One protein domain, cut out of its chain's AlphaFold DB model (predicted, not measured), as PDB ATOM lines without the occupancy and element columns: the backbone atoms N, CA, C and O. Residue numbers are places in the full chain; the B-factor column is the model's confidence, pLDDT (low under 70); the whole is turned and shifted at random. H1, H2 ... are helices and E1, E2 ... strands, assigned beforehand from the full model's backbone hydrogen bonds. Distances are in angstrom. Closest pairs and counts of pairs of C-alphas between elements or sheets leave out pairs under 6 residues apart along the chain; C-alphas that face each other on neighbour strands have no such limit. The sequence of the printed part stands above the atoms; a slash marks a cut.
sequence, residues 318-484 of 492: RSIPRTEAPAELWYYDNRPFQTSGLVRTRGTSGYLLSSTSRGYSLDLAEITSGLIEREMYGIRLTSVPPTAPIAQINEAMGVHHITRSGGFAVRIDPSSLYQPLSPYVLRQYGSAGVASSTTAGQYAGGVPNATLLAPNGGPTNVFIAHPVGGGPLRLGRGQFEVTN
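AT A GLANCE: This is residues 318 to 484 of the 492 residues of an uncharacterized protein of Luteibacter sp. OK325 (UniProt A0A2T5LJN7). Three small antiparallel sheets sit round a common core: the strongly twisted sheet E3-E4-E7-E6 closes one side, while the sheet E1-E5-E9 and the strand pair E2-E8 stand across from each other. H1 packs at one end of this core by E4, the helical hairpin H3 and H4 lies at the other end beyond E8, and short H2 packs on E6. The printed part has 167 residues, with the order E1 E2 E3 E4 H1 E5 H2 H3 H4 E6 E7 E8 E9; the class is mixed, helices and strands, though under half of the residues are in named elements. The whole is compact, with a radius of gyration of the C-alphas of 15.9 A and spans of 44 by 35 by 28 A.

IN THESE COORDINATES: Find C-alpha 329 at (107.841, 66.267, 74.063); there E1 begins, running 17.3 A to residue 334. Next come E2, residues 364 to 367, E3, 370 to 373, and E4, 376 to 382, 16.8 A long. H1 holds residues 390 to 397, 10.5 A; then E5, 407 to 412, runs 16.4 A. H2 is residues 414 to 418, H3 423 to 430 and H4 438 to 444. E6, 450 to 455, and E7, 462 to 467, measure 16.0 A and 16.3 A. E8 is 473 to 476; E9, 480 to 483, ends at C-alpha 483, (108.495, 74.640, 64.172).

HOW THE PARTS SIT: Begin with E4: it pairs with E3 over residues 376 to 378, N 372 to O 376 at 2.8 A, and with E7 over 379 to 382, N 381 to O 463 at 2.8 A. E6 and E7 form a hairpin, N 453 to O 464 at 2.8 A. Look at E1 and E5, N 410 to O 331 at 2.8 A, and at E5 and E9, N 411 to O 481 at 2.8 A. E2 and E8 are antiparallel too, N 475 to O 365 at 2.8 A. The closest C-alphas of E1 and E4, Tyr 331 and Leu 381, are 5.1 A apart. H1 is on the four-strand sheet, over E4, its closest C-alphas there being Ala 396 and Val 462, 5.8 A apart. The closest C-alphas of H2 and E6, Leu 417 and Ala 450, are 5.0 A apart; those of H3 and E8, Val 425 and Gly 476, 5.9 A. H3 and H4 touch at Gly 430 and Ala 440, C-alphas 6.7 A apart, with a shallow tilt of 11 degrees, opposite ways. In H1, H3 and H4 every O i to N i+4 pair is within hydrogen-bond range; H2 has 0 of 1, but 2 of 2 O i to N i+3 pairs.

THE WHOLE: The C-alphas of Tyr 351 and Gly 457, the two farthest apart, are 49.5 A apart. The printed part has no cut; the link E1 to E2, 29 residues, is long. Look for pLDDT under 70 in 44 residues, among them 345 to 359 and 427 to 447.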
ATOM      1  N   ARG A 318     103.074  51.591  80.265       88.12
ATOM      2  CA  ARG A 318     102.838  52.107  81.611       88.12
ATOM      3  C   ARG A 318     102.480  53.579  81.549       88.12
ATOM      4  O   ARG A 318     103.041  54.331  80.753       88.12
ATOM      5  N   SER A 319     101.568  53.992  82.419       89.12
ATOM      6  CA  SER A 319     101.286  55.411  82.623       89.12
ATOM      7  C   SER A 319     102.481  56.090  83.280       89.12
ATOM      8  O   SER A 319     103.043  55.562  84.236       89.12
ATOM      9  N   ILE A 320     102.837  57.273  82.791       91.00
ATOM     10  CA  ILE A 320     103.923  58.083  83.340       91.00
ATOM     11  C   ILE A 320     103.315  59.134  84.266       91.00
ATOM     12  O   ILE A 320     102.492  59.935  83.804       91.00
ATOM     13  N   PRO A 321     103.674  59.164  85.559       90.38
ATOM     14  CA  PRO A 321     103.247  60.235  86.446       90.38
ATOM     15  C   PRO A 321     103.908  61.557  86.041       90.38
ATOM     16  O   PRO A 321     104.999  61.577  85.479       90.38
ATOM     17  N   ARG A 322     103.275  62.687  86.370       89.38
ATOM     18  CA  ARG A 322     103.767  64.026  85.993       89.38
ATOM     19  C   ARG A 322     105.222  64.286  86.409       89.38
ATOM     20  O   ARG A 322     105.934  64.980  85.699       89.38
ATOM     21  N   THR A 323     105.650  63.738  87.542       91.38
ATOM     22  CA  THR A 323     107.015  63.871  88.077       91.38
ATOM     23  C   THR A 323     108.073  63.129  87.261       91.38
ATOM     24  O   THR A 323     109.247  63.462  87.361       91.38
ATOM     25  N   GLU A 324     107.670  62.137  86.466       92.62
ATOM     26  CA  GLU A 324     108.549  61.346  85.594       92.62
ATOM     27  C   GLU A 324     108.412  61.740  84.115       92.62
ATOM     28  O   GLU A 324     109.088  61.174  83.254       92.62
ATOM     29  N   ALA A 325     107.528  62.689  83.796       92.62
ATOM     30  CA  ALA A 325     107.375  63.176  82.436       92.62
ATOM     31  C   ALA A 325     108.680  63.854  81.972       92.62
ATOM     32  O   ALA A 325     109.310  64.574  82.754       92.62
ATOM     33  N   PRO A 326     109.099  63.658  80.709       94.56
ATOM     34  CA  PRO A 326     110.262  64.357  80.173       94.56
ATOM     35  C   PRO A 326     110.037  65.875  80.196       94.56
ATOM     36  O   PRO A 326     108.902  66.342  80.253       94.56
ATOM     37  N   ALA A 327     111.117  66.655  80.127       92.19
ATOM     38  CA  ALA A 327     111.020  68.116  80.108       92.19
ATOM     39  C   ALA A 327     110.339  68.642  78.833       92.19
ATOM     40  O   ALA A 327     109.601  69.622  78.876       92.19
ATOM     41  N   GLU A 328     110.568  67.971  77.702       93.31
ATOM     42  CA  GLU A 328     109.996  68.334  76.410       93.31
ATOM     43  C   GLU A 328     109.506  67.094  75.670       93.31
ATOM     44  O   GLU A 328     110.160  66.046  75.666       93.31
ATOM     45  N   LEU A 329     108.360  67.241  75.009       97.38
ATOM     46  CA  LEU A 329     107.841  66.267  74.063       97.38
ATOM     47  C   LEU A 329     107.693  66.911  72.696       97.38
ATOM     48  O   LEU A 329     107.331  68.079  72.564       97.38
ATOM     49  N   TRP A 330     107.941  66.110  71.677       97.56
ATOM     50  CA  TRP A 330     107.913  66.519  70.292       97.56
ATOM     51  C   TRP A 330     107.024  65.578  69.494       97.56
ATOM     52  O   TRP A 330     107.118  64.354  69.607       97.56
ATOM     53  N   TYR A 331     106.168  66.172  68.674       96.50
ATOM     54  CA  TYR A 331     105.446  65.497  67.606       96.50
ATOM     55  C   TYR A 331     106.047  65.907  66.263       96.50
ATOM     56  O   TYR A 331     106.360  67.082  66.059       96.50
ATOM     57  N   TYR A 332     106.186  64.952  65.349       94.88
ATOM     58  CA  TYR A 332     106.739  65.182  64.020       94.88
ATOM     59  C   TYR A 332     105.823  64.618  62.949       94.88
ATOM     60  O   TYR A 332     105.277  63.527  63.107       94.88
ATOM     61  N   ASP A 333     105.725  65.339  61.839       92.12
ATOM     62  CA  ASP A 333     105.047  64.881  60.631       92.12
ATOM     63  C   ASP A 333     105.576  65.665  59.412       92.12
ATOM     64  O   ASP A 333     106.425  66.561  59.535       92.12
ATOM     65  N   ASN A 334     105.102  65.322  58.220       86.81
ATOM     66  CA  ASN A 334     105.451  65.982  56.975       86.81
ATOM     67  C   ASN A 334     104.457  67.066  56.579       86.81
ATOM     68  O   ASN A 334     103.257  66.999  56.825       86.81
ATOM     69  N   ARG A 335     104.981  68.077  55.892       81.38
ATOM     70  CA  ARG A 335     104.175  69.057  55.171       81.38
ATOM     71  C   ARG A 335     103.645  68.439  53.867       81.38
ATOM     72  O   ARG A 335     104.321  67.582  53.296       81.38
ATOM     73  N   PRO A 336     102.515  68.936  53.339       75.62
ATOM     74  CA  PRO A 336     101.727  70.079  53.821       75.62
ATOM     75  C   PRO A 336     100.897  69.761  55.081       75.62
ATOM     76  O   PRO A 336     100.502  68.623  55.291       75.62
ATOM     77  N   PHE A 337     100.612  70.765  55.927       72.69
ATOM     78  CA  PHE A 337      99.839  70.548  57.167       72.69
ATOM     79  C   PHE A 337      98.465  69.917  56.908       72.69
ATOM     80  O   PHE A 337      97.978  69.154  57.733       72.69
ATOM     81  N   GLN A 338      97.873  70.188  55.743       67.44
ATOM     82  CA  GLN A 338      96.587  69.642  55.309       67.44
ATOM     83  C   GLN A 338      96.554  68.108  55.242       67.44
ATOM     84  O   GLN A 338      95.487  67.528  55.387       67.44
ATOM     85  N   THR A 339      97.697  67.459  55.010       70.31
ATOM     86  CA  THR A 339      97.807  65.992  54.942       70.31
ATOM     87  C   THR A 339      98.454  65.396  56.188       70.31
ATOM     88  O   THR A 339      98.691  64.194  56.232       70.31
ATOM     89  N   SER A 340      98.784  66.234  57.172       79.25
ATOM     90  CA  SER A 340      99.403  65.816  58.427       79.25
ATOM     91  C   SER A 340      98.350  65.543  59.496       79.25
ATOM     92  O   SER A 340      97.210  65.997  59.390       79.25
ATOM     93  N   GLY A 341      98.745  64.882  60.582       82.25
ATOM     94  CA  GLY A 341      97.896  64.757  61.766       82.25
ATOM     95  C   GLY A 341      97.661  66.082  62.507       82.25
ATOM     96  O   GLY A 341      96.818  66.124  63.397       82.25
ATOM     97  N   LEU A 342      98.376  67.163  62.167       87.94
ATOM     98  CA  LEU A 342      98.235  68.475  62.801       87.94
ATOM     99  C   LEU A 342      97.148  69.318  62.117       87.94
ATOM    100  O   LEU A 342      97.336  69.827  61.012       87.94
ATOM    101  N   VAL A 343      96.064  69.588  62.840       84.62
ATOM    102  CA  VAL A 343      95.013  70.524  62.437       84.62
ATOM    103  C   VAL A 343      95.178  71.837  63.199       84.62
ATOM    104  O   VAL A 343      95.244  71.878  64.429       84.62
ATOM    105  N   ARG A 344      95.245  72.951  62.463       82.12
ATOM    106  CA  ARG A 344      95.289  74.308  63.027       82.12
ATOM    107  C   ARG A 344      94.317  75.207  62.289       82.12
ATOM    108  O   ARG A 344      94.338  75.275  61.060       82.12
ATOM    109  N   THR A 345      93.504  75.947  63.033       69.88
ATOM    110  CA  THR A 345      92.607  76.944  62.448       69.88
ATOM    111  C   THR A 345      93.446  78.055  61.817       69.88
ATOM    112  O   THR A 345      94.340  78.619  62.461       69.88
ATOM    113  N   ARG A 346      93.181  78.380  60.547       66.62
ATOM    114  CA  ARG A 346      93.705  79.619  59.962       66.62
ATOM    115  C   ARG A 346      93.120  80.785  60.747       66.62
ATOM    116  O   ARG A 346      91.927  80.789  61.032       66.62
ATOM    117  N   GLY A 347      93.959  81.740  61.127       58.31
ATOM    118  CA  GLY A 347      93.481  82.948  61.783       58.31
ATOM    119  C   GLY A 347      92.626  83.722  60.789       58.31
ATOM    120  O   GLY A 347      93.169  84.396  59.917       58.31
ATOM    121  N   THR A 348      91.303  83.595  60.865       49.16
ATOM    122  CA  THR A 348      90.410  84.481  60.125       49.16
ATOM    123  C   THR A 348      90.571  85.853  60.762       49.16
ATOM    124  O   THR A 348      90.179  86.057  61.908       49.16
ATOM    125  N   SER A 349      91.236  86.764  60.049       46.62
ATOM    126  CA  SER A 349      91.369  88.168  60.429       46.62
ATOM    127  C   SER A 349      89.971  88.757  60.618       46.62
ATOM    128  O   SER A 349      89.311  89.130  59.655       46.62
ATOM    129  N   GLY A 350      89.494  88.767  61.857       45.91
ATOM    130  CA  GLY A 350      88.130  89.147  62.180       45.91
ATOM    131  C   GLY A 350      87.873  88.977  63.668       45.91
ATOM    132  O   GLY A 350      87.389  87.945  64.110       45.91
ATOM    133  N   TYR A 351      88.195  90.033  64.408       40.06
ATOM    134  CA  TYR A 351      87.687  90.401  65.732       40.06
ATOM    135  C   TYR A 351      88.434  90.097  67.030       40.06
ATOM    136  O   TYR A 351      88.218  90.878  67.949       40.06
ATOM    137  N   LEU A 352      89.352  89.136  67.179       43.22
ATOM    138  CA  LEU A 352      90.064  88.999  68.470       43.22
ATOM    139  C   LEU A 352      91.505  88.494  68.309       43.22
ATOM    140  O   LEU A 352      91.715  87.318  68.050       43.22
ATOM    141  N   LEU A 353      92.479  89.404  68.477       45.78
ATOM    142  CA  LEU A 353      93.863  89.206  68.967       45.78
ATOM    143  C   LEU A 353      94.599  87.890  68.612       45.78
ATOM    144  O   LEU A 353      95.404  87.408  69.412       45.78
ATOM    145  N   SER A 354      94.394  87.303  67.429       48.50
ATOM    146  CA  SER A 354      95.131  86.098  67.050       48.50
ATOM    147  C   SER A 354      96.585  86.477  66.766       48.50
ATOM    148  O   SER A 354      96.902  87.028  65.708       48.50
ATOM    149  N   SER A 355      97.487  86.175  67.698       54.03
ATOM    150  CA  SER A 355      98.911  86.089  67.393       54.03
ATOM    151  C   SER A 355      99.063  84.948  66.392       54.03
ATOM    152  O   SER A 355      98.939  83.777  66.756       54.03
ATOM    153  N   THR A 356      99.221  85.274  65.111       54.47
ATOM    154  CA  THR A 356      99.382  84.262  64.067       54.47
ATOM    155  C   THR A 356     100.860  83.976  63.856       54.47
ATOM    156  O   THR A 356     101.683  84.882  63.765       54.47
ATOM    157  N   SER A 357     101.205  82.697  63.724       54.94
ATOM    158  CA  SER A 357     102.465  82.309  63.091       54.94
ATOM    159  C   SER A 357     102.130  81.926  61.659       54.94
ATOM    160  O   SER A 357     101.519  80.882  61.419       54.94
ATOM    161  N   ARG A 358     102.476  82.807  60.710       61.56
ATOM    162  CA  ARG A 358     102.308  82.579  59.262       61.56
ATOM    163  C   ARG A 358     100.868  82.204  58.856       61.56
ATOM    164  O   ARG A 358     100.665  81.283  58.072       61.56
ATOM    165  N   GLY A 359      99.872  82.899  59.416       65.31
ATOM    166  CA  GLY A 359      98.451  82.732  59.070       65.31
ATOM    167  C   GLY A 359      97.691  81.639  59.835       65.31
ATOM    168  O   GLY A 359      96.482  81.510  59.657       65.31
ATOM    169  N   TYR A 360      98.352  80.884  60.718       72.00
ATOM    170  CA  TYR A 360      97.706  79.896  61.592       72.00
ATOM    171  C   TYR A 360      97.625  80.400  63.036       72.00
ATOM    172  O   TYR A 360      98.581  81.003  63.537       72.00
ATOM    173  N   SER A 361      96.504  80.119  63.707       73.50
ATOM    174  CA  SER A 361      96.289  80.468  65.115       73.50
ATOM    175  C   SER A 361      97.322  79.785  66.018       73.50
ATOM    176  O   SER A 361      97.624  78.600  65.845       73.50
ATOM    177  N   LEU A 362      97.903  80.537  66.956       76.25
ATOM    178  CA  LEU A 362      98.738  80.000  68.041       76.25
ATOM    179  C   LEU A 362      97.907  79.597  69.269       76.25
ATOM    180  O   LEU A 362      98.454  79.073  70.233       76.25
ATOM    181  N   ASP A 363      96.600  79.855  69.248       79.31
ATOM    182  CA  ASP A 363      95.749  79.662  70.419       79.31
ATOM    183  C   ASP A 363      95.179  78.240  70.514       79.31
ATOM    184  O   ASP A 363      94.774  77.815  71.599       79.31
ATOM    185  N   LEU A 364      95.182  77.501  69.399       83.06
ATOM    186  CA  LEU A 364      94.673  76.139  69.302       83.06
ATOM    187  C   LEU A 364      95.439  75.320  68.252       83.06
ATOM    188  O   LEU A 364      95.615  75.749  67.108       83.06
ATOM    189  N   ALA A 365      95.819  74.106  68.634       87.56
ATOM    190  CA  ALA A 365      96.227  73.038  67.736       87.56
ATOM    191  C   ALA A 365      95.533  71.733  68.132       87.56
ATOM    192  O   ALA A 365      95.350  71.453  69.316       87.56
ATOM    193  N   GLU A 366      95.179  70.925  67.142       89.44
ATOM    194  CA  GLU A 366      94.730  69.554  67.346       89.44
ATOM    195  C   GLU A 366      95.706  68.601  66.663       89.44
ATOM    196  O   GLU A 366      96.117  68.838  65.528       89.44
ATOM    197  N   ILE A 367      96.081  67.527  67.351       90.06
ATOM    198  CA  ILE A 367      96.847  66.434  66.760       90.06
ATOM    199  C   ILE A 367      95.939  65.212  66.729       90.06
ATOM    200  O   ILE A 367      95.492  64.735  67.775       90.06
ATOM    201  N   THR A 368      95.633  64.730  65.531       85.94
ATOM    202  CA  THR A 368      94.777  63.566  65.325       85.94
ATOM    203  C   THR A 368      95.458  62.327  65.887       85.94
ATOM    204  O   THR A 368      96.625  62.047  65.611       85.94
ATOM    205  N   SER A 369      94.719  61.582  66.702       79.56
ATOM    206  CA  SER A 369      95.152  60.286  67.199       79.56
ATOM    207  C   SER A 369      95.054  59.236  66.095       79.56
ATOM    208  O   SER A 369      94.162  59.275  65.246       79.56
ATOM    209  N   GLY A 370      95.999  58.303  66.102       74.56
ATOM    210  CA  GLY A 370      96.071  57.195  65.161       74.56
ATOM    211  C   GLY A 370      96.229  55.868  65.888       74.56
ATOM    212  O   GLY A 370      96.489  55.819  67.094       74.56
ATOM    213  N   LEU A 371      96.085  54.780  65.139       76.38
ATOM    214  CA  LEU A 371      96.390  53.448  65.643       76.38
ATOM    215  C   LEU A 371      97.915  53.308  65.771       76.38
ATOM    216  O   LEU A 371      98.627  53.366  64.771       76.38
ATOM    217  N   ILE A 372      98.406  53.146  66.998       77.31
ATOM    218  CA  ILE A 372      99.831  52.954  67.298       77.31
ATOM    219  C   ILE A 372     100.188  51.470  67.211       77.31
ATOM    220  O   ILE A 372     101.144  51.089  66.543       77.31
ATOM    221  N   GLU A 373      99.389  50.632  67.869       69.00
ATOM    222  CA  GLU A 373      99.518  49.175  67.894       69.00
ATOM    223  C   GLU A 373      98.129  48.531  67.863       69.00
ATOM    224  O   GLU A 373      97.111  49.218  67.982       69.00
ATOM    225  N   ARG A 374      98.079  47.200  67.703       56.41
ATOM    226  CA  ARG A 374      96.843  46.409  67.772       56.41
ATOM    227  C   ARG A 374      96.144  46.745  69.097       56.41
ATOM    228  O   ARG A 374      96.663  46.401  70.148       56.41
ATOM    229  N   GLU A 375      95.019  47.458  69.012       61.62
ATOM    230  CA  GLU A 375      94.184  47.924  70.139       61.62
ATOM    231  C   GLU A 375      94.659  49.186  70.894       61.62
ATOM    232  O   GLU A 375      94.015  49.585  71.863       61.62
ATOM    233  N   MET A 376      95.707  49.887  70.435       70.06
ATOM    234  CA  MET A 376      96.148  51.151  71.043       70.06
ATOM    235  C   MET A 376      95.963  52.344  70.113       70.06
ATOM    236  O   MET A 376      96.632  52.452  69.086       70.06
ATOM    237  N   TYR A 377      95.097  53.273  70.517       77.69
ATOM    238  CA  TYR A 377      94.872  54.536  69.819       77.69
ATOM    239  C   TYR A 377      95.533  55.683  70.579       77.69
ATOM    240  O   TYR A 377      95.362  55.809  71.789       77.69
ATOM    241  N   GLY A 378      96.291  56.531  69.900       86.19
ATOM    242  CA  GLY A 378      97.001  57.613  70.568       86.19
ATOM    243  C   GLY A 378      97.869  58.411  69.620       86.19
ATOM    244  O   GLY A 378      97.757  58.310  68.401       86.19
ATOM    245  N   ILE A 379      98.726  59.240  70.197       91.50
ATOM    246  CA  ILE A 379      99.648  60.089  69.452       91.50
ATOM    247  C   ILE A 379     101.044  59.740  69.907       91.50
ATOM    248  O   ILE A 379     101.371  59.858  71.088       91.50
ATOM    249  N   ARG A 380     101.862  59.309  68.954       93.81
ATOM    250  CA  ARG A 380     103.265  59.025  69.210       93.81
ATOM    251  C   ARG A 380     104.026  60.335  69.356       93.81
ATOM    252  O   ARG A 380     103.963  61.195  68.486       93.81
ATOM    253  N   LEU A 381     104.716  60.464  70.476       95.94
ATOM    254  CA  LEU A 381     105.545  61.592  70.865       95.94
ATOM    255  C   LEU A 381     106.953  61.092  71.170       95.94
ATOM    256  O   LEU A 381     107.172  59.915  71.471       95.94
ATOM    257  N   THR A 382     107.921  61.995  71.130       97.06
ATOM    258  CA  THR A 382     109.301  61.673  71.480       97.06
ATOM    259  C   THR A 382     109.977  62.802  72.242       97.06
ATOM    260  O   THR A 382     109.641  63.966  72.059       97.06
ATOM    261  N   SER A 383     110.953  62.472  73.084       97.31
ATOM    262  CA  SER A 383     111.863  63.458  73.678       97.31
ATOM    263  C   SER A 383     113.046  63.814  72.763       97.31
ATOM    264  O   SER A 383     113.891  64.622  73.140       97.31
ATOM    265  N   VAL A 384     113.134  63.231  71.559       96.75
ATOM    266  CA  VAL A 384     114.176  63.569  70.577       96.75
ATOM    267  C   VAL A 384     113.930  64.985  70.038       96.75
ATOM    268  O   VAL A 384     112.864  65.222  69.463       96.75
ATOM    269  N   PRO A 385     114.890  65.920  70.180       96.69
ATOM    270  CA  PRO A 385     114.713  67.306  69.755       96.69
ATOM    271  C   PRO A 385     114.814  67.458  68.229       96.69
ATOM    272  O   PRO A 385     115.445  66.635  67.558       96.69
ATOM    273  N   PRO A 386     114.273  68.547  67.649       96.06
ATOM    274  CA  PRO A 386     114.203  68.727  66.196       96.06
ATOM    275  C   PRO A 386     115.578  68.965  65.547       96.06
ATOM    276  O   PRO A 386     115.728  68.855  64.330       96.06
ATOM    277  N   THR A 387     116.597  69.262  66.356       96.00
ATOM    278  CA  THR A 387     118.010  69.365  65.963       96.00
ATOM    279  C   THR A 387     118.717  68.008  65.880       96.00
ATOM    280  O   THR A 387     119.851  67.946  65.408       96.00
ATOM    281  N   ALA A 388     118.085  66.904  66.293       95.50
ATOM    282  CA  ALA A 388     118.668  65.568  66.196       95.50
ATOM    283  C   ALA A 388     118.812  65.095  64.731       95.50
ATOM    284  O   ALA A 388     118.198  65.664  63.817       95.50
ATOM    285  N   PRO A 389     119.627  64.059  64.451       95.62
ATOM    286  CA  PRO A 389     119.668  63.402  63.144       95.62
ATOM    287  C   PRO A 389     118.285  62.898  62.700       95.62
ATOM    288  O   PRO A 389     117.542  62.326  63.492       95.62
ATOM    289  N   ILE A 390     117.958  63.045  61.408       94.31
ATOM    290  CA  ILE A 390     116.631  62.668  60.883       94.31
ATOM    291  C   ILE A 390     116.334  61.172  61.049       94.31
ATOM    292  O   ILE A 390     115.193  60.798  61.282       94.31
ATOM    293  N   ALA A 391     117.368  60.324  60.993       93.56
ATOM    294  CA  ALA A 391     117.247  58.891  61.241       93.56
ATOM    295  C   ALA A 391     116.745  58.601  62.665       93.56
ATOM    296  O   ALA A 391     115.853  57.779  62.832       93.56
ATOM    297  N   GLN A 392     117.242  59.341  63.660       94.62
ATOM    298  CA  GLN A 392     116.835  59.192  65.058       94.62
ATOM    299  C   GLN A 392     115.392  59.668  65.288       94.62
ATOM    300  O   GLN A 392     114.656  59.055  66.057       94.62
ATOM    301  N   ILE A 393     114.970  60.738  64.602       93.56
ATOM    302  CA  ILE A 393     113.577  61.215  64.630       93.56
ATOM    303  C   ILE A 393     112.648  60.158  64.017       93.56
ATOM    304  O   ILE A 393     111.655  59.778  64.628       93.56
ATOM    305  N   ASN A 394     112.996  59.649  62.832       92.19
ATOM    306  CA  ASN A 394     112.243  58.612  62.127       92.19
ATOM    307  C   ASN A 394     112.115  57.321  62.958       92.19
ATOM    308  O   ASN A 394     111.016  56.793  63.119       92.19
ATOM    309  N   GLU A 395     113.211  56.859  63.561       92.19
ATOM    310  CA  GLU A 395     113.219  55.696  64.452       92.19
ATOM    311  C   GLU A 395     112.309  55.899  65.672       92.19
ATOM    312  O   GLU A 395     111.450  55.061  65.956       92.19
ATOM    313  N   ALA A 396     112.426  57.041  66.359       92.00
ATOM    314  CA  ALA A 396     111.590  57.345  67.518       92.00
ATOM    315  C   ALA A 396     110.099  57.407  67.149       92.00
ATOM    316  O   ALA A 396     109.247  56.866  67.861       92.00
ATOM    317  N   MET A 397     109.779  57.999  66.000       89.38
ATOM    318  CA  MET A 397     108.413  58.118  65.497       89.38
ATOM    319  C   MET A 397     107.885  56.831  64.847       89.38
ATOM    320  O   MET A 397     106.690  56.739  64.584       89.38
ATOM    321  N   GLY A 398     108.732  55.819  64.630       87.56
ATOM    322  CA  GLY A 398     108.346  54.569  63.971       87.56
ATOM    323  C   GLY A 398     107.935  54.756  62.508       87.56
ATOM    324  O   GLY A 398     107.097  54.012  62.004       87.56
ATOM    325  N   VAL A 399     108.487  55.768  61.835       83.38
ATOM    326  CA  VAL A 399     108.188  56.105  60.438       83.38
ATOM    327  C   VAL A 399     109.482  56.365  59.673       83.38
ATOM    328  O   VAL A 399     110.470  56.776  60.258       83.38
ATOM    329  N   HIS A 400     109.495  56.166  58.353       81.25
ATOM    330  CA  HIS A 400     110.701  56.376  57.529       81.25
ATOM    331  C   HIS A 400     110.578  57.510  56.505       81.25
ATOM    332  O   HIS A 400     111.456  57.689  55.667       81.25
ATOM    333  N   HIS A 401     109.485  58.269  56.549       83.12
ATOM    334  CA  HIS A 401     109.143  59.223  55.497       83.12
ATOM    335  C   HIS A 401     109.346  60.687  55.913       83.12
ATOM    336  O   HIS A 401     109.152  61.576  55.086       83.12
ATOM    337  N   ILE A 402     109.744  60.983  57.159       88.81
ATOM    338  CA  ILE A 402     110.027  62.363  57.575       88.81
ATOM    339  C   ILE A 402     111.383  62.773  57.008       88.81
ATOM    340  O   ILE A 402     112.403  62.111  57.218       88.81
ATOM    341  N   THR A 403     111.393  63.888  56.284       91.75
ATOM    342  CA  THR A 403     112.608  64.501  55.733       91.75
ATOM    343  C   THR A 403     112.844  65.853  56.394       91.75
ATOM    344  O   THR A 403     111.895  66.508  56.810       91.75
ATOM    345  N   ARG A 404     114.089  66.342  56.482       91.62
ATOM    346  CA  ARG A 404     114.331  67.695  57.035       91.62
ATOM    347  C   ARG A 404     113.659  68.790  56.210       91.62
ATOM    348  O   ARG A 404     113.123  69.745  56.765       91.62
ATOM    349  N   SER A 405     113.704  68.658  54.886       90.06
ATOM    350  CA  SER A 405     113.131  69.640  53.970       90.06
ATOM    351  C   SER A 405     111.606  69.599  53.963       90.06
ATOM    352  O   SER A 405     111.002  70.649  53.786       90.06
ATOM    353  N   GLY A 406     110.972  68.441  54.172       88.75
ATOM    354  CA  GLY A 406     109.513  68.281  54.189       88.75
ATOM    355  C   GLY A 406     108.878  68.354  55.579       88.75
ATOM    356  O   GLY A 406     107.730  68.772  55.691       88.75
ATOM    357  N   GLY A 407     109.619  68.020  56.629       90.31
ATOM    358  CA  GLY A 407     109.113  67.831  57.984       90.31
ATOM    359  C   GLY A 407     108.896  69.113  58.779       90.31
ATOM    360  O   GLY A 407     109.497  70.162  58.519       90.31
ATOM    361  N   PHE A 408     108.053  68.997  59.796       93.19
ATOM    362  CA  PHE A 408     107.863  69.989  60.845       93.19
ATOM    363  C   PHE A 408     107.905  69.315  62.218       93.19
ATOM    364  O   PHE A 408     107.849  68.089  62.322       93.19
ATOM    365  N   ALA A 409     108.001  70.126  63.268       95.50
ATOM    366  CA  ALA A 409     107.912  69.659  64.643       95.50
ATOM    367  C   ALA A 409     106.902  70.491  65.431       95.50
ATOM    368  O   ALA A 409     106.763  71.695  65.203       95.50
ATOM    369  N   VAL A 410     106.226  69.857  66.379       94.69
ATOM    370  CA  VAL A 410     105.389  70.515  67.380       94.69
ATOM    371  C   VAL A 410     105.976  70.191  68.740       94.69
ATOM    372  O   VAL A 410     105.976  69.032  69.149       94.69
ATOM    373  N   ARG A 411     106.488  71.212  69.426       96.19
ATOM    374  CA  ARG A 411     106.850  71.121  70.837       96.19
ATOM    375  C   ARG A 411     105.565  71.072  71.641       96.19
ATOM    376  O   ARG A 411     104.668  71.873  71.387       96.19
ATOM    377  N   ILE A 412     105.485  70.159  72.592       94.88
ATOM    378  CA  ILE A 412     104.356  69.984  73.497       94.88
ATOM    379  C   ILE A 412     104.907  70.081  74.914       94.88
ATOM    380  O   ILE A 412     105.842  69.357  75.256       94.88
ATOM    381  N   ASP A 413     104.324  70.960  75.730       92.88
ATOM    382  CA  ASP A 413     104.617  71.000  77.163       92.88
ATOM    383  C   ASP A 413     104.010  69.754  77.829       92.88
ATOM    384  O   ASP A 413     102.781  69.625  77.864       92.88
ATOM    385  N   PRO A 414     104.810  68.838  78.394       92.94
ATOM    386  CA  PRO A 414     104.284  67.614  78.988       92.94
ATOM    387  C   PRO A 414     103.379  67.898  80.190       92.94
ATOM    388  O   PRO A 414     102.400  67.182  80.391       92.94
ATOM    389  N   SER A 415     103.617  68.989  80.935       89.94
ATOM    390  CA  SER A 415     102.732  69.403  82.035       89.94
ATOM    391  C   SER A 415     101.315  69.701  81.557       89.94
ATOM    392  O   SER A 415     100.361  69.448  82.294       89.94
ATOM    393  N   SER A 416     101.162  70.191  80.326       88.31
ATOM    394  CA  SER A 416      99.857  70.505  79.746       88.31
ATOM    395  C   SER A 416      98.980  69.275  79.494       88.31
ATOM    396  O   SER A 416      97.757  69.397  79.466       88.31
ATOM    397  N   LEU A 417      99.578  68.083  79.366       89.62
ATOM    398  CA  LEU A 417      98.840  66.828  79.190       89.62
ATOM    399  C   LEU A 417      98.096  66.429  80.471       89.62
ATOM    400  O   LEU A 417      96.987  65.908  80.406       89.62
ATOM    401  N   TYR A 418      98.687  66.728  81.630       86.94
ATOM    402  CA  TYR A 418      98.119  66.441  82.952       86.94
ATOM    403  C   TYR A 418      97.153  67.520  83.441       86.94
ATOM    404  O   TYR A 418      96.489  67.339  84.460       86.94
ATOM    405  N   GLN A 419      97.104  68.657  82.755       84.50
ATOM    406  CA  GLN A 419      96.201  69.745  83.083       84.50
ATOM    407  C   GLN A 419      94.897  69.606  82.295       84.50
ATOM    408  O   GLN A 419      94.881  69.008  81.216       84.50
ATOM    409  N   PRO A 420      93.800  70.182  82.804       77.88
ATOM    410  CA  PRO A 420      92.591  70.352  82.018       77.88
ATOM    411  C   PRO A 420      92.861  71.161  80.751       77.88
ATOM    412  O   PRO A 420      93.800  71.962  80.679       77.88
ATOM    413  N   LEU A 421      91.993  70.986  79.756       71.75
ATOM    414  CA  LEU A 421      92.007  71.824  78.561       71.75
ATOM    415  C   LEU A 421      91.921  73.303  78.943       71.75
ATOM    416  O   LEU A 421      91.186  73.681  79.859       71.75
ATOM    417  N   SER A 422      92.654  74.151  78.219       71.88
ATOM    418  CA  SER A 422      92.651  75.579  78.527       71.88
ATOM    419  C   SER A 422      91.227  76.153  78.403       71.88
ATOM    420  O   SER A 422      90.469  75.744  77.516       71.88
ATOM    421  N   PRO A 423      90.844  77.151  79.224       70.94
ATOM    422  CA  PRO A 423      89.525  77.784  79.132       70.94
ATOM    423  C   PRO A 423      89.225  78.392  77.757       70.94
ATOM    424  O   PRO A 423      88.068  78.629  77.417       70.94
ATOM    425  N   TYR A 424      90.259  78.698  76.969       70.75
ATOM    426  CA  TYR A 424      90.102  79.136  75.586       70.75
ATOM    427  C   TYR A 424      89.628  77.987  74.690       70.75
ATOM    428  O   TYR A 424      88.611  78.137  74.017       70.75
ATOM    429  N   VAL A 425      90.289  76.825  74.757       69.50
ATOM    430  CA  VAL A 425      89.872  75.612  74.034       69.50
ATOM    431  C   VAL A 425      88.460  75.219  74.469       69.50
ATOM    432  O   VAL A 425      87.571  75.060  73.638       69.50
ATOM    433  N   LEU A 426      88.201  75.175  75.777       71.00
ATOM    434  CA  LEU A 426      86.868  74.882  76.303       71.00
ATOM    435  C   LEU A 426      85.805  75.869  75.827       71.00
ATOM    436  O   LEU A 426      84.677  75.451  75.618       71.00
ATOM    437  N   ARG A 427      86.127  77.152  75.631       69.44
ATOM    438  CA  ARG A 427      85.178  78.126  75.076       69.44
ATOM    439  C   ARG A 427      84.961  77.925  73.590       69.44
ATOM    440  O   ARG A 427      83.813  77.891  73.180       69.44
ATOM    441  N   GLN A 428      86.018  77.744  72.805       67.31
ATOM    442  CA  GLN A 428      85.907  77.549  71.360       67.31
ATOM    443  C   GLN A 428      85.091  76.297  71.009       67.31
ATOM    444  O   GLN A 428      84.283  76.329  70.084       67.31
ATOM    445  N   TYR A 429      85.240  75.223  71.788       62.28
ATOM    446  CA  TYR A 429      84.440  74.006  71.630       62.28
ATOM    447  C   TYR A 429      83.144  74.025  72.451       62.28
ATOM    448  O   TYR A 429      82.180  73.369  72.082       62.28
ATOM    449  N   GLY A 430      83.081  74.795  73.538       52.97
ATOM    450  CA  GLY A 430      81.920  74.925  74.423       52.97
ATOM    451  C   GLY A 430      80.803  75.794  73.852       52.97
ATOM    452  O   GLY A 430      79.629  75.446  73.978       52.97
ATOM    453  N   SER A 431      81.147  76.901  73.184       42.28
ATOM    454  CA  SER A 431      80.183  77.851  72.612       42.28
ATOM    455  C   SER A 431      79.660  77.441  71.231       42.28
ATOM    456  O   SER A 431      78.580  77.880  70.847       42.28
ATOM    457  N   ALA A 432      80.339  76.532  70.522       41.72
ATOM    458  CA  ALA A 432      79.903  76.001  69.225       41.72
ATOM    459  C   ALA A 432      78.785  74.928  69.314       41.72
ATOM    460  O   ALA A 432      78.524  74.221  68.342       41.72
ATOM    461  N   GLY A 433      78.097  74.809  70.459       35.78
ATOM    462  CA  GLY A 433      76.944  73.912  70.641       35.78
ATOM    463  C   GLY A 433      77.083  72.864  71.750       35.78
ATOM    464  O   GLY A 433      76.261  71.955  71.832       35.78
ATOM    465  N   VAL A 434      78.085  72.978  72.629       37.84
ATOM    466  CA  VAL A 434      78.348  72.011  73.717       37.84
ATOM    467  C   VAL A 434      77.876  72.559  75.076       37.84
ATOM    468  O   VAL A 434      78.326  72.127  76.129       37.84
ATOM    469  N   ALA A 435      76.902  73.473  75.083       33.28
ATOM    470  CA  ALA A 435      76.270  73.950  76.315       33.28
ATOM    471  C   ALA A 435      75.252  72.956  76.917       33.28
ATOM    472  O   ALA A 435      74.702  73.224  77.980       33.28
ATOM    473  N   SER A 436      74.990  71.804  76.285       38.12
ATOM    474  CA  SER A 436      74.027  70.828  76.821       38.12
ATOM    475  C   SER A 436      74.482  69.370  76.813       38.12
ATOM    476  O   SER A 436      73.695  68.507  77.184       38.12
ATOM    477  N   SER A 437      75.737  69.055  76.471       38.38
ATOM    478  CA  SER A 437      76.249  67.685  76.632       38.38
ATOM    479  C   SER A 437      77.134  67.578  77.870       38.38
ATOM    480  O   SER A 437      78.033  68.391  78.084       38.38
ATOM    481  N   THR A 438      76.908  66.533  78.658       43.47
ATOM    482  CA  THR A 438      77.708  66.083  79.809       43.47
ATOM    483  C   THR A 438      79.215  65.967  79.528       43.47
ATOM    484  O   THR A 438      80.006  65.890  80.463       43.47
ATOM    485  N   THR A 439      79.647  66.047  78.267       42.41
ATOM    486  CA  THR A 439      81.054  66.128  77.861       42.41
ATOM    487  C   THR A 439      81.708  67.470  78.224       42.41
ATOM    488  O   THR A 439      82.871  67.481  78.614       42.41
ATOM    489  N   ALA A 440      80.978  68.596  78.213       40.00
ATOM    490  CA  ALA A 440      81.499  69.855  78.765       40.00
ATOM    491  C   ALA A 440      81.723  69.751  80.283       40.00
ATOM    492  O   ALA A 440      82.710  70.277  80.784       40.00
ATOM    493  N   GLY A 441      80.882  68.991  80.996       43.41
ATOM    494  CA  GLY A 441      81.092  68.650  82.409       43.41
ATOM    495  C   GLY A 441      82.313  67.748  82.639       43.41
ATOM    496  O   GLY A 441      83.026  67.918  83.623       43.41
ATOM    497  N   GLN A 442      82.604  66.848  81.694       44.84
ATOM    498  CA  GLN A 442      83.771  65.960  81.741       44.84
ATOM    499  C   GLN A 442      85.100  66.705  81.553       44.84
ATOM    500  O   GLN A 442      86.085  66.337  82.180       44.84
ATOM    501  N   TYR A 443      85.134  67.777  80.755       47.78
ATOM    502  CA  TYR A 443      86.331  68.620  80.619       47.78
ATOM    503  C   TYR A 443      86.370  69.814  81.591       47.78
ATOM    504  O   TYR A 443      87.445  70.347  81.856       47.78
ATOM    505  N   ALA A 444      85.228  70.220  82.155       47.19
ATOM    506  CA  ALA A 444      85.155  71.252  83.195       47.19
ATOM    507  C   ALA A 444      85.602  70.747  84.583       47.19
ATOM    508  O   ALA A 444      85.858  71.555  85.472       47.19
ATOM    509  N   GLY A 445      85.716  69.426  84.772       50.25
ATOM    510  CA  GLY A 445      85.935  68.772  86.068       50.25
ATOM    511  C   GLY A 445      87.376  68.384  86.414       50.25
ATOM    512  O   GLY A 445      87.574  67.351  87.042       50.25
ATOM    513  N   GLY A 446      88.394  69.148  86.004       63.62
ATOM    514  CA  GLY A 446      89.779  68.860  86.417       63.62
ATOM    515  C   GLY A 446      90.416  67.626  85.755       63.62
ATOM    516  O   GLY A 446      91.483  67.185  86.173       63.62
ATOM    517  N   VAL A 447      89.771  67.059  84.732       68.56
ATOM    518  CA  VAL A 447      90.252  65.862  84.034       68.56
ATOM    519  C   VAL A 447      91.454  66.230  83.153       68.56
ATOM    520  O   VAL A 447      91.370  67.215  82.415       68.56
ATOM    521  N   PRO A 448      92.563  65.469  83.209       81.31
ATOM    522  CA  PRO A 448      93.733  65.725  82.377       81.31
ATOM    523  C   PRO A 448      93.381  65.639  80.888       81.31
ATOM    524  O   PRO A 448      92.544  64.838  80.475       81.31
ATOM    525  N   ASN A 449      94.050  66.447  80.074       82.50
ATOM    526  CA  ASN A 449      93.899  66.458  78.622       82.50
ATOM    527  C   ASN A 449      94.241  65.092  77.989       82.50
ATOM    528  O   ASN A 449      93.520  64.581  77.128       82.50
ATOM    529  N   ALA A 450      95.316  64.456  78.457       88.69
ATOM    530  CA  ALA A 450      95.736  63.134  78.007       88.69
ATOM    531  C   ALA A 450      96.463  62.360  79.110       88.69
ATOM    532  O   ALA A 450      97.083  62.932  80.002       88.69
ATOM    533  N   THR A 451      96.433  61.031  79.015       89.44
ATOM    534  CA  THR A 451      97.360  60.181  79.772       89.44
ATOM    535  C   THR A 451      98.633  59.999  78.952       89.44
ATOM    536  O   THR A 451      98.557  59.591  77.794       89.44
ATOM    537  N   LEU A 452      99.794  60.306  79.532       93.62
ATOM    538  CA  LEU A 452     101.084  60.034  78.903       93.62
ATOM    539  C   LEU A 452     101.537  58.616  79.253       93.62
ATOM    540  O   LEU A 452     101.570  58.242  80.425       93.62
ATOM    541  N   LEU A 453     101.897  57.842  78.237       92.75
ATOM    542  CA  LEU A 453     102.305  56.450  78.364       92.75
ATOM    543  C   LEU A 453     103.741  56.268  77.865       92.75
ATOM    544  O   LEU A 453     104.127  56.870  76.864       92.75
ATOM    545  N   ALA A 454     104.507  55.402  78.525       91.50
ATOM    546  CA  ALA A 454     105.785  54.884  78.035       91.50
ATOM    547  C   ALA A 454     105.651  53.386  77.753       91.50
ATOM    548  O   ALA A 454     104.940  52.697  78.488       91.50
ATOM    549  N   PRO A 455     106.355  52.850  76.747       88.44
ATOM    550  CA  PRO A 455     106.462  51.410  76.585       88.44
ATOM    551  C   PRO A 455     107.212  50.795  77.783       88.44
ATOM    552  O   PRO A 455     108.175  51.365  78.296       88.44
ATOM    553  N   ASN A 456     106.779  49.617  78.235       84.12
ATOM    554  CA  ASN A 456     107.396  48.858  79.331       84.12
ATOM    555  C   ASN A 456     108.780  48.310  78.949       84.12
ATOM    556  O   ASN A 456     109.591  48.009  79.820       84.12
ATOM    557  N   GLY A 457     109.052  48.191  77.649       78.75
ATOM    558  CA  GLY A 457     110.358  47.873  77.083       78.75
ATOM    559  C   GLY A 457     110.488  48.484  75.689       78.75
ATOM    560  O   GLY A 457     109.494  48.597  74.975       78.75
ATOM    561  N   GLY A 458     111.697  48.897  75.309       80.19
ATOM    562  CA  GLY A 458     111.956  49.591  74.046       80.19
ATOM    563  C   GLY A 458     112.656  50.940  74.239       80.19
ATOM    564  O   GLY A 458     113.302  51.151  75.267       80.19
ATOM    565  N   PRO A 459     112.564  51.849  73.252       83.62
ATOM    566  CA  PRO A 459     113.256  53.131  73.293       83.62
ATOM    567  C   PRO A 459     112.699  54.031  74.407       83.62
ATOM    568  O   PRO A 459     111.505  54.327  74.443       83.62
ATOM    569  N   THR A 460     113.568  54.511  75.301       89.44
ATOM    570  CA  THR A 460     113.203  55.373  76.448       89.44
ATOM    571  C   THR A 460     112.774  56.785  76.048       89.44
ATOM    572  O   THR A 460     112.278  57.553  76.865       89.44
ATOM    573  N   ASN A 461     112.970  57.132  74.780       93.81
ATOM    574  CA  ASN A 461     112.639  58.409  74.170       93.81
ATOM    575  C   ASN A 461     111.294  58.394  73.428       93.81
ATOM    576  O   ASN A 461     111.009  59.358  72.719       93.81
ATOM    577  N   VAL A 462     110.493  57.329  73.532       94.44
ATOM    578  CA  VAL A 462     109.200  57.198  72.846       94.44
ATOM    579  C   VAL A 462     108.063  57.175  73.855       94.44
ATOM    580  O   VAL A 462     108.091  56.438  74.837       94.44
ATOM    581  N   PHE A 463     107.041  57.976  73.577       95.56
ATOM    582  CA  PHE A 463     105.899  58.191  74.451       95.56
ATOM    583  C   PHE A 463     104.609  58.166  73.641       95.56
ATOM    584  O   PHE A 463     104.606  58.560  72.478       95.56
ATOM    585  N   ILE A 464     103.501  57.754  74.249       94.06
ATOM    586  CA  ILE A 464     102.173  57.824  73.637       94.06
ATOM    587  C   ILE A 464     101.297  58.746  74.479       94.06
ATOM    588  O   ILE A 464     101.036  58.464  75.646       94.06
ATOM    589  N   ALA A 465     100.825  59.845  73.897       93.44
ATOM    590  CA  ALA A 465      99.737  60.611  74.487       93.44
ATOM    591  C   ALA A 465      98.409  59.952  74.105       93.44
ATOM    592  O   ALA A 465      98.091  59.821  72.924       93.44
ATOM    593  N   HIS A 466      97.638  59.542  75.109       89.31
ATOM    594  CA  HIS A 466      96.313  58.952  74.959       89.31
ATOM    595  C   HIS A 466      95.246  59.962  75.430       89.31
ATOM    596  O   HIS A 466      95.024  60.092  76.642       89.31
ATOM    597  N   PRO A 467      94.599  60.711  74.512       83.62
ATOM    598  CA  PRO A 467      93.629  61.747  74.866       83.62
ATOM    599  C   PRO A 467      92.436  61.179  75.631       83.62
ATOM    600  O   PRO A 467      91.896  60.120  75.286       83.62
ATOM    601  N   VAL A 468      91.990  61.890  76.665       69.69
ATOM    602  CA  VAL A 468      90.831  61.458  77.448       69.69
ATOM    603  C   VAL A 468      89.574  61.619  76.590       69.69
ATOM    604  O   VAL A 468      89.149  62.725  76.283       69.69
ATOM    605  N   GLY A 469      89.013  60.494  76.136       63.72
ATOM    606  CA  GLY A 469      87.876  60.449  75.207       63.72
ATOM    607  C   GLY A 469      88.193  59.863  73.826       63.72
ATOM    608  O   GLY A 469      87.272  59.687  73.034       63.72
ATOM    609  N   GLY A 470      89.457  59.524  73.538       66.94
ATOM    610  CA  GLY A 470      89.857  58.845  72.294       66.94
ATOM    611  C   GLY A 470      89.809  59.714  71.030       66.94
ATOM    612  O   GLY A 470      89.946  59.192  69.931       66.94
ATOM    613  N   GLY A 471      89.598  61.026  71.178       73.44
ATOM    614  CA  GLY A 471      89.634  62.005  70.089       73.44
ATOM    615  C   GLY A 471      91.046  62.542  69.810       73.44
ATOM    616  O   GLY A 471      92.030  61.921  70.226       73.44
ATOM    617  N   PRO A 472      91.173  63.690  69.119       83.50
ATOM    618  CA  PRO A 472      92.462  64.353  68.935       83.50
ATOM    619  C   PRO A 472      92.994  64.917  70.259       83.50
ATOM    620  O   PRO A 472      92.221  65.277  71.153       83.50
ATOM    621  N   LEU A 473      94.316  65.051  70.371       88.88
ATOM    622  CA  LEU A 473      94.936  65.834  71.438       88.88
ATOM    623  C   LEU A 473      94.762  67.309  71.121       88.88
ATOM    624  O   LEU A 473      95.246  67.781  70.093       88.88
ATOM    625  N   ARG A 474      94.096  68.034  72.014       88.31
ATOM    626  CA  ARG A 474      93.860  69.468  71.853       88.31
ATOM    627  C   ARG A 474      94.851  70.237  72.702       88.31
ATOM    628  O   ARG A 474      94.948  70.000  73.899       88.31
ATOM    629  N   LEU A 475      95.571  71.161  72.092       88.31
ATOM    630  CA  LEU A 475      96.588  71.974  72.742       88.31
ATOM    631  C   LEU A 475      96.185  73.438  72.609       88.31
ATOM    632  O   LEU A 475      95.949  73.935  71.510       88.31
ATOM    633  N   GLY A 476      96.069  74.116  73.743       85.81
ATOM    634  CA  GLY A 476      95.780  75.540  73.809       85.81
ATOM    635  C   GLY A 476      97.039  76.400  73.761       85.81
ATOM    636  O   GLY A 476      98.169  75.909  73.805       85.81
ATOM    637  N   ARG A 477      96.838  77.719  73.737       83.88
ATOM    638  CA  ARG A 477      97.918  78.706  73.835       83.88
ATOM    639  C   ARG A 477      98.903  78.373  74.964       83.88
ATOM    640  O   ARG A 477      98.493  78.155  76.102       83.88
ATOM    641  N   GLY A 478     100.196  78.375  74.642       83.88
ATOM    642  CA  GLY A 478     101.281  78.102  75.592       83.88
ATOM    643  C   GLY A 478     101.539  76.618  75.873       83.88
ATOM    644  O   GLY A 478     102.563  76.299  76.460       83.88
ATOM    645  N   GLN A 479     100.664  75.715  75.419       88.56
ATOM    646  CA  GLN A 479     100.841  74.264  75.562       88.56
ATOM    647  C   GLN A 479     101.592  73.644  74.377       88.56
ATOM    648  O   GLN A 479     102.056  72.507  74.463       88.56
ATOM    649  N   PHE A 480     101.706  74.383  73.268       91.19
ATOM    650  CA  PHE A 480     102.394  73.931  72.070       91.19
ATOM    651  C   PHE A 480     103.158  75.051  71.363       91.19
ATOM    652  O   PHE A 480     102.821  76.231  71.469       91.19
ATOM    653  N   GLU A 481     104.150  74.654  70.572       91.56
ATOM    654  CA  GLU A 481     104.888  75.536  69.675       91.56
ATOM    655  C   GLU A 481     105.211  74.805  68.372       91.56
ATOM    656  O   GLU A 481     105.715  73.686  68.385       91.56
ATOM    657  N   VAL A 482     104.922  75.425  67.225       89.56
ATOM    658  CA  VAL A 482     105.120  74.787  65.915       89.56
ATOM    659  C   VAL A 482     106.374  75.316  65.239       89.56
ATOM    660  O   VAL A 482     106.454  76.481  64.849       89.56
ATOM    661  N   THR A 483     107.314  74.412  64.998       90.69
ATOM    662  CA  THR A 483     108.495  74.640  64.172       90.69
ATOM    663  C   THR A 483     108.202  74.178  62.745       90.69
ATOM    664  O   THR A 483     108.248  72.993  62.425       90.69
ATOM    665  N   ASN A 484     107.895  75.133  61.862       85.00
ATOM    666  CA  ASN A 484     107.421  74.871  60.492       85.00
ATOM    667  C   ASN A 484     108.431  74.158  59.567       85.00
ATOM    668  O   ASN A 484     108.056  73.741  58.471       85.00
TER     669      ASN A 484